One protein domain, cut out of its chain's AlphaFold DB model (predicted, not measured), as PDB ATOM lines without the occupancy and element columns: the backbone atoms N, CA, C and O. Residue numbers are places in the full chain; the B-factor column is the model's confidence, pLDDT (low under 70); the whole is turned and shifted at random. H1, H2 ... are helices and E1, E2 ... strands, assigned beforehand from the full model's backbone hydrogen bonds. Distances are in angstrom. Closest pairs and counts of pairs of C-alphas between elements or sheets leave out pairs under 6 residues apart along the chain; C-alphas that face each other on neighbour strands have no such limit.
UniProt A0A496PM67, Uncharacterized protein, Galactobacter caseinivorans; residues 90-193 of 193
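What this domain is: This is residues 90 to 193 of the 193 residues of an uncharacterized protein of Galactobacter caseinivorans (UniProt A0A496PM67). A small sheet of three parallel strands has one long helix, H4, running along its edge strand E3 on one face; H2 crosses H4 at a steep tilt, and the short H3 touches both helices. H1 grazes the sheet and is apart from H4. The 104 printed residues include four named helices and three named strands, in the order E1 H1 E2 H2 H3 E3 H4, and the sheet order is E1 E2 E3. The class is mixed, helices and strands. The whole is compact, with a radius of gyration of the C-alphas of 13.5 A, and spans 40 by 27 by 21 A, only just elongated.

How they stand to each other: E1, residues 90 to 94, is an edge strand, parallel to E2, residues 115 to 120, at 23 degrees; N 91 and O 115 are 3.0 A apart, within hydrogen-bond range. H1, residues 100 to 111, only grazes the sheet, with its residues 106 to 110. E1, H1 and E2 form a strand-helix-strand unit, two parallel neighbour strands with a helix between, and its crossover is right-handed. E2 is parallel to E3, residues 152 to 156, at 30 degrees, with N 153 and O 116 at 2.8 A. H2, residues 128 to 141, and H3, residues 146 to 151, lie along the chain between E2 and E3 in a second right-handed unit, and each only grazes the sheet. H2 touches H3 with its residues 136 to 140 alone, closest at the C-alphas of Trp 139 and Ala 146, 7.3 A. H4, residues 164 to 186, is on the sheet at a height of 7.2 A, over E3 and along the strands, at 8 degrees to E3 on the local plane: two layers, a helix on one face of a sheet. H2 and H4 touch at a steep tilt of 43 degrees, the same way; the C-alphas of Val 128 and Val 177 are closest, 5.5 A. Every O i to N i+4 pair is within hydrogen-bond range in H4, against 6 of 8 in H1, 8 of 10 in H2 and 0 of 2 in H3, where 3 of 3 O i to N i+3 pairs are.

Where its parts are: E1 begins at C-alpha 90, (117.664, 292.554, 231.845). From first to last C-alpha, H1 measures 17.8 A, E2 16.2 A, H2 20.4 A and H4 33.1 A. H4 begins at C-alpha 164, (102.958, 315.633, 231.027), and ends at C-alpha 186, (117.905, 295.756, 209.230).

The domain as a whole: The C-alphas of Gly 143 and Gly 163 are the two farthest apart, 40.9 A. The printed part has no cut and no long link. Mean pLDDT of the printed part is 84.6; residues 123 to 124, 158 to 162 and 188 to 193 are under 70.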
ATOM      1  N   ALA A  90     116.800 291.736 232.681       91.19
ATOM      2  CA  ALA A  90     117.664 292.554 231.845       91.19
ATOM      3  C   ALA A  90     118.762 293.258 232.655       91.19
ATOM      4  O   ALA A  90     118.570 293.567 233.837       91.19
ATOM      5  N   LEU A  91     119.868 293.575 231.979       90.31
ATOM      6  CA  LEU A  91     120.894 294.491 232.480       90.31
ATOM      7  C   LEU A  91     120.583 295.917 232.040       90.31
ATOM      8  O   LEU A  91     120.221 296.150 230.891       90.31
ATOM      9  N   LEU A  92     120.746 296.875 232.944       88.94
ATOM     10  CA  LEU A  92     120.435 298.279 232.728       88.94
ATOM     11  C   LEU A  92     121.695 299.142 232.807       88.94
ATOM     12  O   LEU A  92     122.467 299.057 233.766       88.94
ATOM     13  N   PHE A  93     121.866 300.023 231.822       88.06
ATOM     14  CA  PHE A  93     122.897 301.058 231.824       88.06
ATOM     15  C   PHE A  93     122.404 302.360 231.184       88.06
ATOM     16  O   PHE A  93     121.416 302.391 230.453       88.06
ATOM     17  N   ASP A  94     123.102 303.459 231.464       86.25
ATOM     18  CA  ASP A  94     122.793 304.770 230.889       86.25
ATOM     19  C   ASP A  94     123.391 304.936 229.489       86.25
ATOM     20  O   ASP A  94     124.498 304.490 229.217       86.25
ATOM     21  N   GLU A  95     122.724 305.699 228.625       82.94
ATOM     22  CA  GLU A  95     123.161 306.032 227.259       82.94
ATOM     23  C   GLU A  95     124.567 306.652 227.174       82.94
ATOM     24  O   GLU A  95     125.225 306.613 226.133       82.94
ATOM     25  N   ALA A  96     125.073 307.228 228.269       77.75
ATOM     26  CA  ALA A  96     126.477 307.630 228.354       77.75
ATOM     27  C   ALA A  96     127.435 306.472 228.015       77.75
ATOM     28  O   ALA A  96     128.538 306.734 227.542       77.75
ATOM     29  N   GLY A  97     126.963 305.236 228.132       74.56
ATOM     30  CA  GLY A  97     127.700 304.027 227.866       74.56
ATOM     31  C   GLY A  97     128.377 303.544 229.150       74.56
ATOM     32  O   GLY A  97     128.840 304.365 229.946       74.56
ATOM     33  N   PRO A  98     128.448 302.226 229.354       79.56
ATOM     34  CA  PRO A  98     129.394 301.603 230.265       79.56
ATOM     35  C   PRO A  98     130.841 302.003 229.951       79.56
ATOM     36  O   PRO A  98     131.160 302.461 228.844       79.56
ATOM     37  N   VAL A  99     131.738 301.801 230.918       80.38
ATOM     38  CA  VAL A  99     133.176 301.968 230.670       80.38
ATOM     39  C   VAL A  99     133.679 300.884 229.703       80.38
ATOM     40  O   VAL A  99     133.055 299.831 229.607       80.38
ATOM     41  N   PRO A 100     134.798 301.089 228.978       77.69
ATOM     42  CA  PRO A 100     135.267 300.147 227.957       77.69
ATOM     43  C   PRO A 100     135.290 298.663 228.370       77.69
ATOM     44  O   PRO A 100     134.850 297.835 227.586       77.69
ATOM     45  N   GLY A 101     135.726 298.333 229.593       76.62
ATOM     46  CA  GLY A 101     135.800 296.942 230.079       76.62
ATOM     47  C   GLY A 101     134.465 296.311 230.499       76.62
ATOM     48  O   GLY A 101     134.404 295.123 230.782       76.62
ATOM     49  N   ASP A 102     133.379 297.080 230.550       83.56
ATOM     50  CA  ASP A 102     132.048 296.551 230.869       83.56
ATOM     51  C   ASP A 102     131.340 295.983 229.632       83.56
ATOM     52  O   ASP A 102     130.361 295.241 229.730       83.56
ATOM     53  N   TRP A 103     131.825 296.344 228.446       85.62
ATOM     54  CA  TRP A 103     131.235 295.928 227.183       85.62
ATOM     55  C   TRP A 103     131.409 294.434 226.914       85.62
ATOM     56  O   TRP A 103     130.505 293.817 226.357       85.62
ATOM     57  N   GLU A 104     132.513 293.834 227.356       86.19
ATOM     58  CA  GLU A 104     132.743 292.388 227.244       86.19
ATOM     59  C   GLU A 104     131.724 291.589 228.074       86.19
ATOM     60  O   GLU A 104     131.214 290.564 227.622       86.19
ATOM     61  N   GLU A 105     131.356 292.097 229.252       85.75
ATOM     62  CA  GLU A 105     130.326 291.509 230.114       85.75
ATOM     63  C   GLU A 105     128.937 291.587 229.461       85.75
ATOM     64  O   GLU A 105     128.189 290.608 229.444       85.75
ATOM     65  N   ILE A 106     128.612 292.735 228.855       87.75
ATOM     66  CA  ILE A 106     127.370 292.908 228.091       87.75
ATOM     67  C   ILE A 106     127.334 291.967 226.889       87.75
ATOM     68  O   ILE A 106     126.284 291.387 226.619       87.75
ATOM     69  N   ALA A 107     128.451 291.806 226.178       88.81
ATOM     70  CA  ALA A 107     128.527 290.896 225.044       88.81
ATOM     71  C   ALA A 107     128.214 289.460 225.475       88.81
ATOM     72  O   ALA A 107     127.284 288.867 224.934       88.81
ATOM     73  N   GLY A 108     128.880 288.956 226.520       89.06
ATOM     74  CA  GLY A 108     128.602 287.618 227.051       89.06
ATOM     75  C   GLY A 108     127.150 287.447 227.523       89.06
ATOM     76  O   GLY A 108     126.527 286.414 227.272       89.06
ATOM     77  N   TRP A 109     126.567 288.475 228.146       90.50
ATOM     78  CA  TRP A 109     125.155 288.478 228.540       90.50
ATOM     79  C   TRP A 109     124.209 288.373 227.335       90.50
ATOM     80  O   TRP A 109     123.328 287.511 227.311       90.50
ATOM     81  N   VAL A 110     124.409 289.206 226.315       91.75
ATOM     82  CA  VAL A 110     123.598 289.233 225.087       91.75
ATOM     83  C   VAL A 110     123.738 287.929 224.292       91.75
ATOM     84  O   VAL A 110     122.750 287.387 223.791       91.75
ATOM     85  N   GLU A 111     124.945 287.370 224.210       90.50
ATOM     86  CA  GLU A 111     125.203 286.076 223.564       90.50
ATOM     87  C   GLU A 111     124.513 284.915 224.288       90.50
ATOM     88  O   GLU A 111     124.063 283.965 223.646       90.50
ATOM     89  N   SER A 112     124.346 285.015 225.611       89.44
ATOM     90  CA  SER A 112     123.554 284.060 226.396       89.44
ATOM     91  C   SER A 112     122.032 284.227 226.228       89.44
ATOM     92  O   SER A 112     121.258 283.449 226.785       89.44
ATOM     93  N   GLY A 113     121.591 285.215 225.436       89.44
ATOM     94  CA  GLY A 113     120.184 285.538 225.176       89.44
ATOM     95  C   GLY A 113     119.571 286.537 226.161       89.44
ATOM     96  O   GLY A 113     118.348 286.707 226.186       89.44
ATOM     97  N   GLY A 114     120.394 287.179 226.989       91.00
ATOM     98  CA  GLY A 114     119.962 288.163 227.970       91.00
ATOM     99  C   GLY A 114     119.586 289.510 227.345       91.00
ATOM    100  O   GLY A 114     120.209 289.981 226.402       91.00
ATOM    101  N   ARG A 115     118.576 290.188 227.901       93.44
ATOM    102  CA  ARG A 115     118.127 291.500 227.399       93.44
ATOM    103  C   ARG A 115     118.897 292.653 228.026       93.44
ATOM    104  O   ARG A 115     119.355 292.562 229.164       93.44
ATOM    105  N   VAL A 116     118.974 293.769 227.314       93.19
ATOM    106  CA  VAL A 116     119.626 294.994 227.785       93.19
ATOM    107  C   VAL A 116     118.628 296.142 227.758       93.19
ATOM    108  O   VAL A 116     117.897 296.309 226.788       93.19
ATOM    109  N   VAL A 117     118.614 296.961 228.803       93.44
ATOM    110  CA  VAL A 117     117.836 298.195 228.875       93.44
ATOM    111  C   VAL A 117     118.792 299.382 228.858       93.44
ATOM    112  O   VAL A 117     119.582 299.581 229.781       93.44
ATOM    113  N   VAL A 118     118.696 300.206 227.819       91.88
ATOM    114  CA  VAL A 118     119.436 301.462 227.708       91.88
ATOM    115  C   VAL A 118     118.556 302.599 228.179       91.88
ATOM    116  O   VAL A 118     117.493 302.879 227.620       91.88
ATOM    117  N   ARG A 119     119.030 303.295 229.203       89.81
ATOM    118  CA  ARG A 119     118.347 304.441 229.776       89.81
ATOM    119  C   ARG A 119     118.860 305.732 229.162       89.81
ATOM    120  O   ARG A 119     120.015 306.118 229.340       89.81
ATOM    121  N   LEU A 120     117.988 306.411 228.433       88.38
ATOM    122  CA  LEU A 120     118.320 307.652 227.754       88.38
ATOM    123  C   LEU A 120     118.549 308.792 228.739       88.38
ATOM    124  O   LEU A 120     117.738 309.030 229.641       88.38
ATOM    125  N   ARG A 121     119.618 309.556 228.509       80.19
ATOM    126  CA  ARG A 121     119.821 310.828 229.203       80.19
ATOM    127  C   ARG A 121     119.072 311.926 228.462       80.19
ATOM    128  O   ARG A 121     118.867 311.872 227.248       80.19
ATOM    129  N   ARG A 122     118.686 312.967 229.195       71.88
ATOM    130  CA  ARG A 122     118.151 314.191 228.600       71.88
ATOM    131  C   ARG A 122     119.299 315.011 228.014       71.88
ATOM    132  O   ARG A 122     119.742 315.989 228.603       71.88
ATOM    133  N   ASP A 123     119.800 314.569 226.870       67.38
ATOM    134  CA  ASP A 123     120.786 315.294 226.077       67.38
ATOM    135  C   ASP A 123     120.100 315.815 224.812       67.38
ATOM    136  O   ASP A 123     119.910 315.090 223.840       67.38
ATOM    137  N   GLY A 124     119.648 317.070 224.865       63.91
ATOM    138  CA  GLY A 124     118.956 317.715 223.747       63.91
ATOM    139  C   GLY A 124     119.883 318.175 222.622       63.91
ATOM    140  O   GLY A 124     119.386 318.715 221.639       63.91
ATOM    141  N   ALA A 125     121.202 318.016 222.770       72.44
ATOM    142  CA  ALA A 125     122.167 318.450 221.766       72.44
ATOM    143  C   ALA A 125     122.428 317.382 220.693       72.44
ATOM    144  O   ALA A 125     122.847 317.730 219.592       72.44
ATOM    145  N   ARG A 126     122.187 316.101 221.000       82.69
ATOM    146  CA  ARG A 126     122.471 314.988 220.085       82.69
ATOM    147  C   ARG A 126     121.268 314.636 219.225       82.69
ATOM    148  O   ARG A 126     120.140 314.550 219.712       82.69
ATOM    149  N   SER A 127     121.532 314.363 217.955       90.38
ATOM    150  CA  SER A 127     120.545 313.818 217.026       90.38
ATOM    151  C   SER A 127     120.183 312.368 217.369       90.38
ATOM    152  O   SER A 127     120.953 311.647 218.000       90.38
ATOM    153  N   VAL A 128     119.013 311.908 216.919       91.44
ATOM    154  CA  VAL A 128     118.567 310.514 217.108       91.44
ATOM    155  C   VAL A 128     119.579 309.515 216.528       91.44
ATOM    156  O   VAL A 128     119.911 308.534 217.191       91.44
ATOM    157  N   ALA A 129     120.121 309.798 215.338       90.12
ATOM    158  CA  ALA A 129     121.106 308.945 214.675       90.12
ATOM    159  C   ALA A 129     122.408 308.822 215.483       90.12
ATOM    160  O   ALA A 129     122.888 307.715 215.705       90.12
ATOM    161  N   GLU A 130     122.950 309.931 215.998       89.94
ATOM    162  CA  GLU A 130     124.158 309.905 216.841       89.94
ATOM    163  C   GLU A 130     123.952 309.086 218.120       89.94
ATOM    164  O   GLU A 130     124.859 308.391 218.578       89.94
ATOM    165  N   ARG A 131     122.760 309.165 218.712       90.56
ATOM    166  CA  ARG A 131     122.412 308.413 219.923       90.56
ATOM    167  C   ARG A 131     122.311 306.918 219.638       90.56
ATOM    168  O   ARG A 131     122.925 306.129 220.354       90.56
ATOM    169  N   ALA A 132     121.618 306.541 218.563       91.50
ATOM    170  CA  ALA A 132     121.532 305.157 218.107       91.50
ATOM    171  C   ALA A 132     122.920 304.585 217.773       91.50
ATOM    172  O   ALA A 132     123.268 303.504 218.241       91.50
ATOM    173  N   LEU A 133     123.765 305.344 217.065       88.94
ATOM    174  CA  LEU A 133     125.140 304.947 216.746       88.94
ATOM    175  C   LEU A 133     125.985 304.675 217.988       88.94
ATOM    176  O   LEU A 133     126.741 303.712 218.008       88.94
ATOM    177  N   ARG A 134     125.852 305.473 219.053       88.88
ATOM    178  CA  ARG A 134     126.596 305.228 220.301       88.88
ATOM    179  C   ARG A 134     126.198 303.938 221.003       88.88
ATOM    180  O   ARG A 134     127.022 303.374 221.714       88.88
ATOM    181  N   ILE A 135     124.960 303.495 220.813       89.50
ATOM    182  CA  ILE A 135     124.473 302.218 221.334       89.50
ATOM    183  C   ILE A 135     124.908 301.074 220.408       89.50
ATOM    184  O   ILE A 135     125.357 300.044 220.896       89.50
ATOM    185  N   ALA A 136     124.835 301.255 219.086       90.25
ATOM    186  CA  ALA A 136     125.121 300.208 218.104       90.25
ATOM    187  C   ALA A 136     126.620 299.978 217.829       90.25
ATOM    188  O   ALA A 136     127.041 298.857 217.554       90.25
ATOM    189  N   GLN A 137     127.456 301.015 217.908       89.06
ATOM    190  CA  GLN A 137     128.893 300.915 217.628       89.06
ATOM    191  C   GLN A 137     129.612 299.887 218.525       89.06
ATOM    192  O   GLN A 137     130.417 299.125 217.983       89.06
ATOM    193  N   PRO A 138     129.328 299.801 219.842       88.31
ATOM    194  CA  PRO A 138     129.852 298.740 220.697       88.31
ATOM    195  C   PRO A 138     129.540 297.325 220.194       88.31
ATOM    196  O   PRO A 138     130.440 296.488 220.176       88.31
ATOM    197  N   TRP A 139     128.320 297.070 219.695       89.50
ATOM    198  CA  TRP A 139     127.954 295.769 219.117       89.50
ATOM    199  C   TRP A 139     128.882 295.422 217.958       89.50
ATOM    200  O   TRP A 139     129.456 294.334 217.931       89.50
ATOM    201  N   ARG A 140     129.127 296.387 217.064       86.25
ATOM    202  CA  ARG A 140     130.064 296.208 215.951       86.25
ATOM    203  C   ARG A 140     131.483 295.914 216.428       86.25
ATOM    204  O   ARG A 140     132.120 295.002 215.916       86.25
ATOM    205  N   SER A 141     131.992 296.689 217.388       88.00
ATOM    206  CA  SER A 141     133.375 296.532 217.860       88.00
ATOM    207  C   SER A 141     133.625 295.213 218.586       88.00
ATOM    208  O   SER A 141     134.746 294.720 218.559       88.00
ATOM    209  N   LEU A 142     132.591 294.650 219.213       88.25
ATOM    210  CA  LEU A 142     132.658 293.385 219.947       88.25
ATOM    211  C   LEU A 142     132.334 292.173 219.063       88.25
ATOM    212  O   LEU A 142     132.403 291.045 219.534       88.25
ATOM    213  N   GLY A 143     131.972 292.388 217.793       88.00
ATOM    214  CA  GLY A 143     131.578 291.313 216.880       88.00
ATOM    215  C   GLY A 143     130.175 290.749 217.132       88.00
ATOM    216  O   GLY A 143     129.847 289.688 216.603       88.00
ATOM    217  N   LEU A 144     129.331 291.446 217.900       89.44
ATOM    218  CA  LEU A 144     127.933 291.065 218.085       89.44
ATOM    219  C   LEU A 144     127.154 291.275 216.783       89.44
ATOM    220  O   LEU A 144     127.318 292.280 216.088       89.44
ATOM    221  N   SER A 145     126.255 290.341 216.471       89.00
ATOM    222  CA  SER A 145     125.389 290.467 215.295       89.00
ATOM    223  C   SER A 145     124.465 291.686 215.398       89.00
ATOM    224  O   SER A 145     123.950 291.989 216.477       89.00
ATOM    225  N   ALA A 146     124.168 292.334 214.267       89.50
ATOM    226  CA  ALA A 146     123.165 293.402 214.209       89.50
ATOM    227  C   ALA A 146     121.790 292.917 214.710       89.50
ATOM    228  O   ALA A 146     121.084 293.644 215.404       89.50
ATOM    229  N   ALA A 147     121.449 291.645 214.463       90.75
ATOM    230  CA  ALA A 147     120.235 291.007 214.971       90.75
ATOM    231  C   ALA A 147     120.117 291.061 216.507       90.75
ATOM    232  O   ALA A 147     119.006 291.179 217.031       90.75
ATOM    233  N   ALA A 148     121.241 291.037 217.234       92.38
ATOM    234  CA  ALA A 148     121.260 291.134 218.691       92.38
ATOM    235  C   ALA A 148     120.813 292.511 219.217       92.38
ATOM    236  O   ALA A 148     120.442 292.615 220.384       92.38
ATOM    237  N   LEU A 149     120.750 293.550 218.371       93.12
ATOM    238  CA  LEU A 149     120.114 294.823 218.732       93.12
ATOM    239  C   LEU A 149     118.623 294.659 219.060       93.12
ATOM    240  O   LEU A 149     118.085 295.446 219.827       93.12
ATOM    241  N   GLY A 150     117.965 293.596 218.579       93.12
ATOM    242  CA  GLY A 150     116.589 293.267 218.973       93.12
ATOM    243  C   GLY A 150     116.433 292.885 220.453       93.12
ATOM    244  O   GLY A 150     115.311 292.782 220.943       93.12
ATOM    245  N   GLN A 151     117.538 292.675 221.176       94.44
ATOM    246  CA  GLN A 151     117.549 292.437 222.623       94.44
ATOM    247  C   GLN A 151     117.676 293.740 223.435       94.44
ATOM    248  O   GLN A 151     117.647 293.701 224.668       94.44
ATOM    249  N   VAL A 152     117.822 294.882 222.755       94.94
ATOM    250  CA  VAL A 152     117.967 296.203 223.366       94.94
ATOM    251  C   VAL A 152     116.600 296.862 223.505       94.94
ATOM    252  O   VAL A 152     115.900 297.116 222.530       94.94
ATOM    253  N   MET A 153     116.237 297.197 224.734       94.75
ATOM    254  CA  MET A 153     115.105 298.051 225.056       94.75
ATOM    255  C   MET A 153     115.612 299.457 225.367       94.75
ATOM    256  O   MET A 153     116.541 299.625 226.153       94.75
ATOM    257  N   VAL A 154     114.979 300.478 224.797       93.75
ATOM    258  CA  VAL A 154     115.307 301.879 225.083       93.75
ATOM    259  C   VAL A 154     114.225 302.474 225.972       93.75
ATOM    260  O   VAL A 154     113.047 302.464 225.622       93.75
ATOM    261  N   VAL A 155     114.622 303.018 227.121       90.62
ATOM    262  CA  VAL A 155     113.705 303.664 228.066       90.62
ATOM    263  C   VAL A 155     114.121 305.103 228.325       90.62
ATOM    264  O   VAL A 155     115.303 305.451 228.328       90.62
ATOM    265  N   ALA A 156     113.138 305.960 228.581       85.31
ATOM    266  CA  ALA A 156     113.408 307.282 229.121       85.31
ATOM    267  C   ALA A 156     114.002 307.162 230.536       85.31
ATOM    268  O   ALA A 156     113.545 306.346 231.337       85.31
ATOM    269  N   GLY A 157     115.012 307.974 230.859       73.56
ATOM    270  CA  GLY A 157     115.514 308.076 232.229       73.56
ATOM    271  C   GLY A 157     114.469 308.616 233.211       73.56
ATOM    272  O   GLY A 157     113.552 309.328 232.789       73.56
ATOM    273  N   PRO A 158     114.588 308.291 234.517       64.94
ATOM    274  CA  PRO A 158     113.757 308.896 235.541       64.94
ATOM    275  C   PRO A 158     114.014 310.398 235.527       64.94
ATOM    276  O   PRO A 158     115.155 310.857 235.570       64.94
ATOM    277  N   ASP A 159     112.942 311.160 235.423       61.66
ATOM    278  CA  ASP A 159     113.010 312.608 235.402       61.66
ATOM    279  C   ASP A 159     111.900 313.052 236.362       61.66
ATOM    280  O   ASP A 159     110.727 313.194 236.009       61.66
ATOM    281  N   GLU A 160     112.284 313.121 237.640       56.88
ATOM    282  CA  GLU A 160     111.419 313.247 238.827       56.88
ATOM    283  C   GLU A 160     110.554 314.523 238.823       56.88
ATOM    284  O   GLU A 160     109.657 314.680 239.647       56.88
ATOM    285  N   ALA A 161     110.782 315.425 237.865       59.72
ATOM    286  CA  ALA A 161     110.109 316.712 237.736       59.72
ATOM    287  C   ALA A 161     109.358 316.904 236.402       59.72
ATOM    288  O   ALA A 161     109.011 318.037 236.045       59.72
ATOM    289  N   LEU A 162     109.110 315.848 235.615       64.62
ATOM    290  CA  LEU A 162     108.414 316.018 234.339       64.62
ATOM    291  C   LEU A 162     106.900 316.174 234.512       64.62
ATOM    292  O   LEU A 162     106.181 315.234 234.832       64.62
ATOM    293  N   GLY A 163     106.388 317.350 234.147       76.69
ATOM    294  CA  GLY A 163     104.987 317.480 233.744       76.69
ATOM    295  C   GLY A 163     104.690 316.666 232.472       76.69
ATOM    296  O   GLY A 163     105.602 316.264 231.746       76.69
ATOM    297  N   ALA A 164     103.409 316.483 232.140       84.12
ATOM    298  CA  ALA A 164     102.958 315.633 231.027       84.12
ATOM    299  C   ALA A 164     103.666 315.901 229.680       84.12
ATOM    300  O   ALA A 164     104.007 314.971 228.951       84.12
ATOM    301  N   ALA A 165     103.942 317.169 229.351       84.50
ATOM    302  CA  ALA A 165     104.668 317.529 228.130       84.50
ATOM    303  C   ALA A 165     106.131 317.050 228.137       84.50
ATOM    304  O   ALA A 165     106.665 316.677 227.095       84.50
ATOM    305  N   GLY A 166     106.778 317.064 229.305       83.00
ATOM    306  CA  GLY A 166     108.113 316.507 229.492       83.00
ATOM    307  C   GLY A 166     108.113 314.997 229.308       83.00
ATOM    308  O   GLY A 166     108.883 314.499 228.494       83.00
ATOM    309  N   LEU A 167     107.188 314.297 229.975       83.25
ATOM    310  CA  LEU A 167     107.029 312.842 229.850       83.25
ATOM    311  C   LEU A 167     106.810 312.430 228.393       83.25
ATOM    312  O   LEU A 167     107.482 311.531 227.895       83.25
ATOM    313  N   ARG A 168     105.931 313.143 227.677       85.75
ATOM    314  CA  ARG A 168     105.674 312.888 226.256       85.75
ATOM    315  C   ARG A 168     106.932 313.049 225.406       85.75
ATOM    316  O   ARG A 168     107.187 312.199 224.563       85.75
ATOM    317  N   ARG A 169     107.716 314.114 225.608       85.88
ATOM    318  CA  ARG A 169     108.970 314.313 224.861       85.88
ATOM    319  C   ARG A 169     109.981 313.208 225.143       85.88
ATOM    320  O   ARG A 169     110.596 312.720 224.204       85.88
ATOM    321  N   SER A 170     110.125 312.794 226.399       86.00
ATOM    322  CA  SER A 170     111.044 311.714 226.762       86.00
ATOM    323  C   SER A 170     110.611 310.371 226.170       86.00
ATOM    324  O   SER A 170     111.452 309.636 225.664       86.00
ATOM    325  N   ALA A 171     109.308 310.076 226.159       87.00
ATOM    326  CA  ALA A 171     108.767 308.880 225.519       87.00
ATOM    327  C   ALA A 171     108.974 308.888 223.995       87.00
ATOM    328  O   ALA A 171     109.380 307.875 223.433       87.00
ATOM    329  N   VAL A 172     108.751 310.031 223.331       90.19
ATOM    330  CA  VAL A 172     109.043 310.186 221.894       90.19
ATOM    331  C   VAL A 172     110.532 309.983 221.628       90.19
ATOM    332  O   VAL A 172     110.877 309.200 220.760       90.19
ATOM    333  N   ALA A 173     111.417 310.582 222.424       89.62
ATOM    334  CA  ALA A 173     112.855 310.405 222.247       89.62
ATOM    335  C   ALA A 173     113.313 308.945 222.440       89.62
ATOM    336  O   ALA A 173     114.187 308.485 221.712       89.62
ATOM    337  N   ALA A 174     112.734 308.219 223.406       92.12
ATOM    338  CA  ALA A 174     112.994 306.790 223.599       92.12
ATOM    339  C   ALA A 174     112.548 305.961 222.397       92.12
ATOM    340  O   ALA A 174     113.316 305.135 221.907       92.12
ATOM    341  N   ARG A 175     111.346 306.243 221.889       94.06
ATOM    342  CA  ARG A 175     110.829 305.616 220.678       94.06
ATOM    343  C   ARG A 175     111.711 305.911 219.467       94.06
ATOM    344  O   ARG A 175     112.110 304.974 218.798       94.06
ATOM    345  N   ASP A 176     112.038 307.172 219.199       93.94
ATOM    346  CA  ASP A 176     112.792 307.557 218.002       93.94
ATOM    347  C   ASP A 176     114.175 306.882 217.969       93.94
ATOM    348  O   ASP A 176     114.632 306.445 216.916       93.94
ATOM    349  N   VAL A 177     114.840 306.754 219.126       93.81
ATOM    350  CA  VAL A 177     116.117 306.027 219.232       93.81
ATOM    351  C   VAL A 177     115.924 304.521 219.040       93.81
ATOM    352  O   VAL A 177     116.750 303.902 218.374       93.81
ATOM    353  N   ALA A 178     114.854 303.927 219.579       94.38
ATOM    354  CA  ALA A 178     114.532 302.520 219.338       94.38
ATOM    355  C   ALA A 178     114.257 302.248 217.848       94.38
ATOM    356  O   ALA A 178     114.842 301.328 217.284       94.38
ATOM    357  N   ASP A 179     113.456 303.097 217.199       94.69
ATOM    358  CA  ASP A 179     113.145 303.010 215.768       94.69
ATOM    359  C   ASP A 179     114.439 303.131 214.930       94.69
ATOM    360  O   ASP A 179     114.652 302.368 213.989       94.69
ATOM    361  N   ALA A 180     115.357 304.033 215.300       93.56
ATOM    362  CA  ALA A 180     116.652 304.165 214.630       93.56
ATOM    363  C   ALA A 180     117.573 302.948 214.836       93.56
ATOM    364  O   ALA A 180     118.266 302.548 213.903       93.56
ATOM    365  N   LEU A 181     117.577 302.330 216.022       93.31
ATOM    366  CA  LEU A 181     118.290 301.067 216.253       93.31
ATOM    367  C   LEU A 181     117.699 299.921 215.432       93.31
ATOM    368  O   LEU A 181     118.444 299.070 214.950       93.31
ATOM    369  N   ASP A 182     116.383 299.911 215.235       92.62
ATOM    370  CA  ASP A 182     115.731 298.947 214.360       92.62
ATOM    371  C   ASP A 182     116.142 299.133 212.896       92.62
ATOM    372  O   ASP A 182     116.365 298.137 212.213       92.62
ATOM    373  N   VAL A 183     116.319 300.366 212.412       91.31
ATOM    374  CA  VAL A 183     116.886 300.613 211.071       91.31
ATOM    375  C   VAL A 183     118.293 300.021 210.969       91.31
ATOM    376  O   VAL A 183     118.555 299.225 210.072       91.31
ATOM    377  N   VAL A 184     119.164 300.299 211.945       89.25
ATOM    378  CA  VAL A 184     120.530 299.733 212.006       89.25
ATOM    379  C   VAL A 184     120.528 298.206 212.011       89.25
ATOM    380  O   VAL A 184     121.384 297.571 211.403       89.25
ATOM    381  N   ARG A 185     119.566 297.601 212.710       89.50
ATOM    382  CA  ARG A 185     119.408 296.149 212.763       89.50
ATOM    383  C   ARG A 185     119.079 295.543 211.395       89.50
ATOM    384  O   ARG A 185     119.477 294.406 211.157       89.50
ATOM    385  N   HIS A 186     118.333 296.251 210.544       86.00
ATOM    386  CA  HIS A 186     117.905 295.756 209.230       86.00
ATOM    387  C   HIS A 186     118.885 296.093 208.102       86.00
ATOM    388  O   HIS A 186     119.052 295.273 207.204       86.00
ATOM    389  N   ASP A 187     119.532 297.258 208.154       79.69
ATOM    390  CA  ASP A 187     120.435 297.750 207.100       79.69
ATOM    391  C   ASP A 187     121.893 297.279 207.276       79.69
ATOM    392  O   ASP A 187     122.792 297.755 206.579       79.69
ATOM    393  N   ASP A 188     122.124 296.346 208.209       68.19
ATOM    394  CA  ASP A 188     123.428 296.017 208.791       68.19
ATOM    395  C   ASP A 188     124.131 297.249 209.415       68.19
ATOM    396  O   ASP A 188     123.803 298.413 209.176       68.19
ATOM    397  N   LEU A 189     125.135 297.019 210.271       64.81
ATOM    398  CA  LEU A 189     125.835 298.085 211.022       64.81
ATOM    399  C   LEU A 189     126.621 299.083 210.135       64.81
ATOM    400  O   LEU A 189     127.279 299.986 210.662       64.81
ATOM    401  N   ASP A 190     126.545 298.928 208.813       64.06
ATOM    402  CA  ASP A 190     127.178 299.761 207.792       64.06
ATOM    403  C   ASP A 190     126.228 300.840 207.221       64.06
ATOM    404  O   ASP A 190     126.680 301.748 206.526       64.06
ATOM    405  N   GLY A 191     124.923 300.792 207.531       55.47
ATOM    406  CA  GLY A 191     123.897 301.676 206.952       55.47
ATOM    407  C   GLY A 191     123.828 303.116 207.495       55.47
ATOM    408  O   GLY A 191     123.082 303.933 206.960       55.47
ATOM    409  N   LEU A 192     124.591 303.460 208.539       52.78
ATOM    410  CA  LEU A 192     124.599 304.798 209.152       52.78
ATOM    411  C   LEU A 192     125.945 305.511 208.939       52.78
ATOM    412  O   LEU A 192     126.743 305.650 209.872       52.78
ATOM    413  N   HIS A 193     126.179 305.964 207.706       53.34
ATOM    414  CA  HIS A 193     127.295 306.833 207.319       53.34
ATOM    415  C   HIS A 193     126.812 308.208 206.862       53.34
ATOM    416  O   HIS A 193     125.835 308.267 206.082       53.34
TER     417      HIS A 193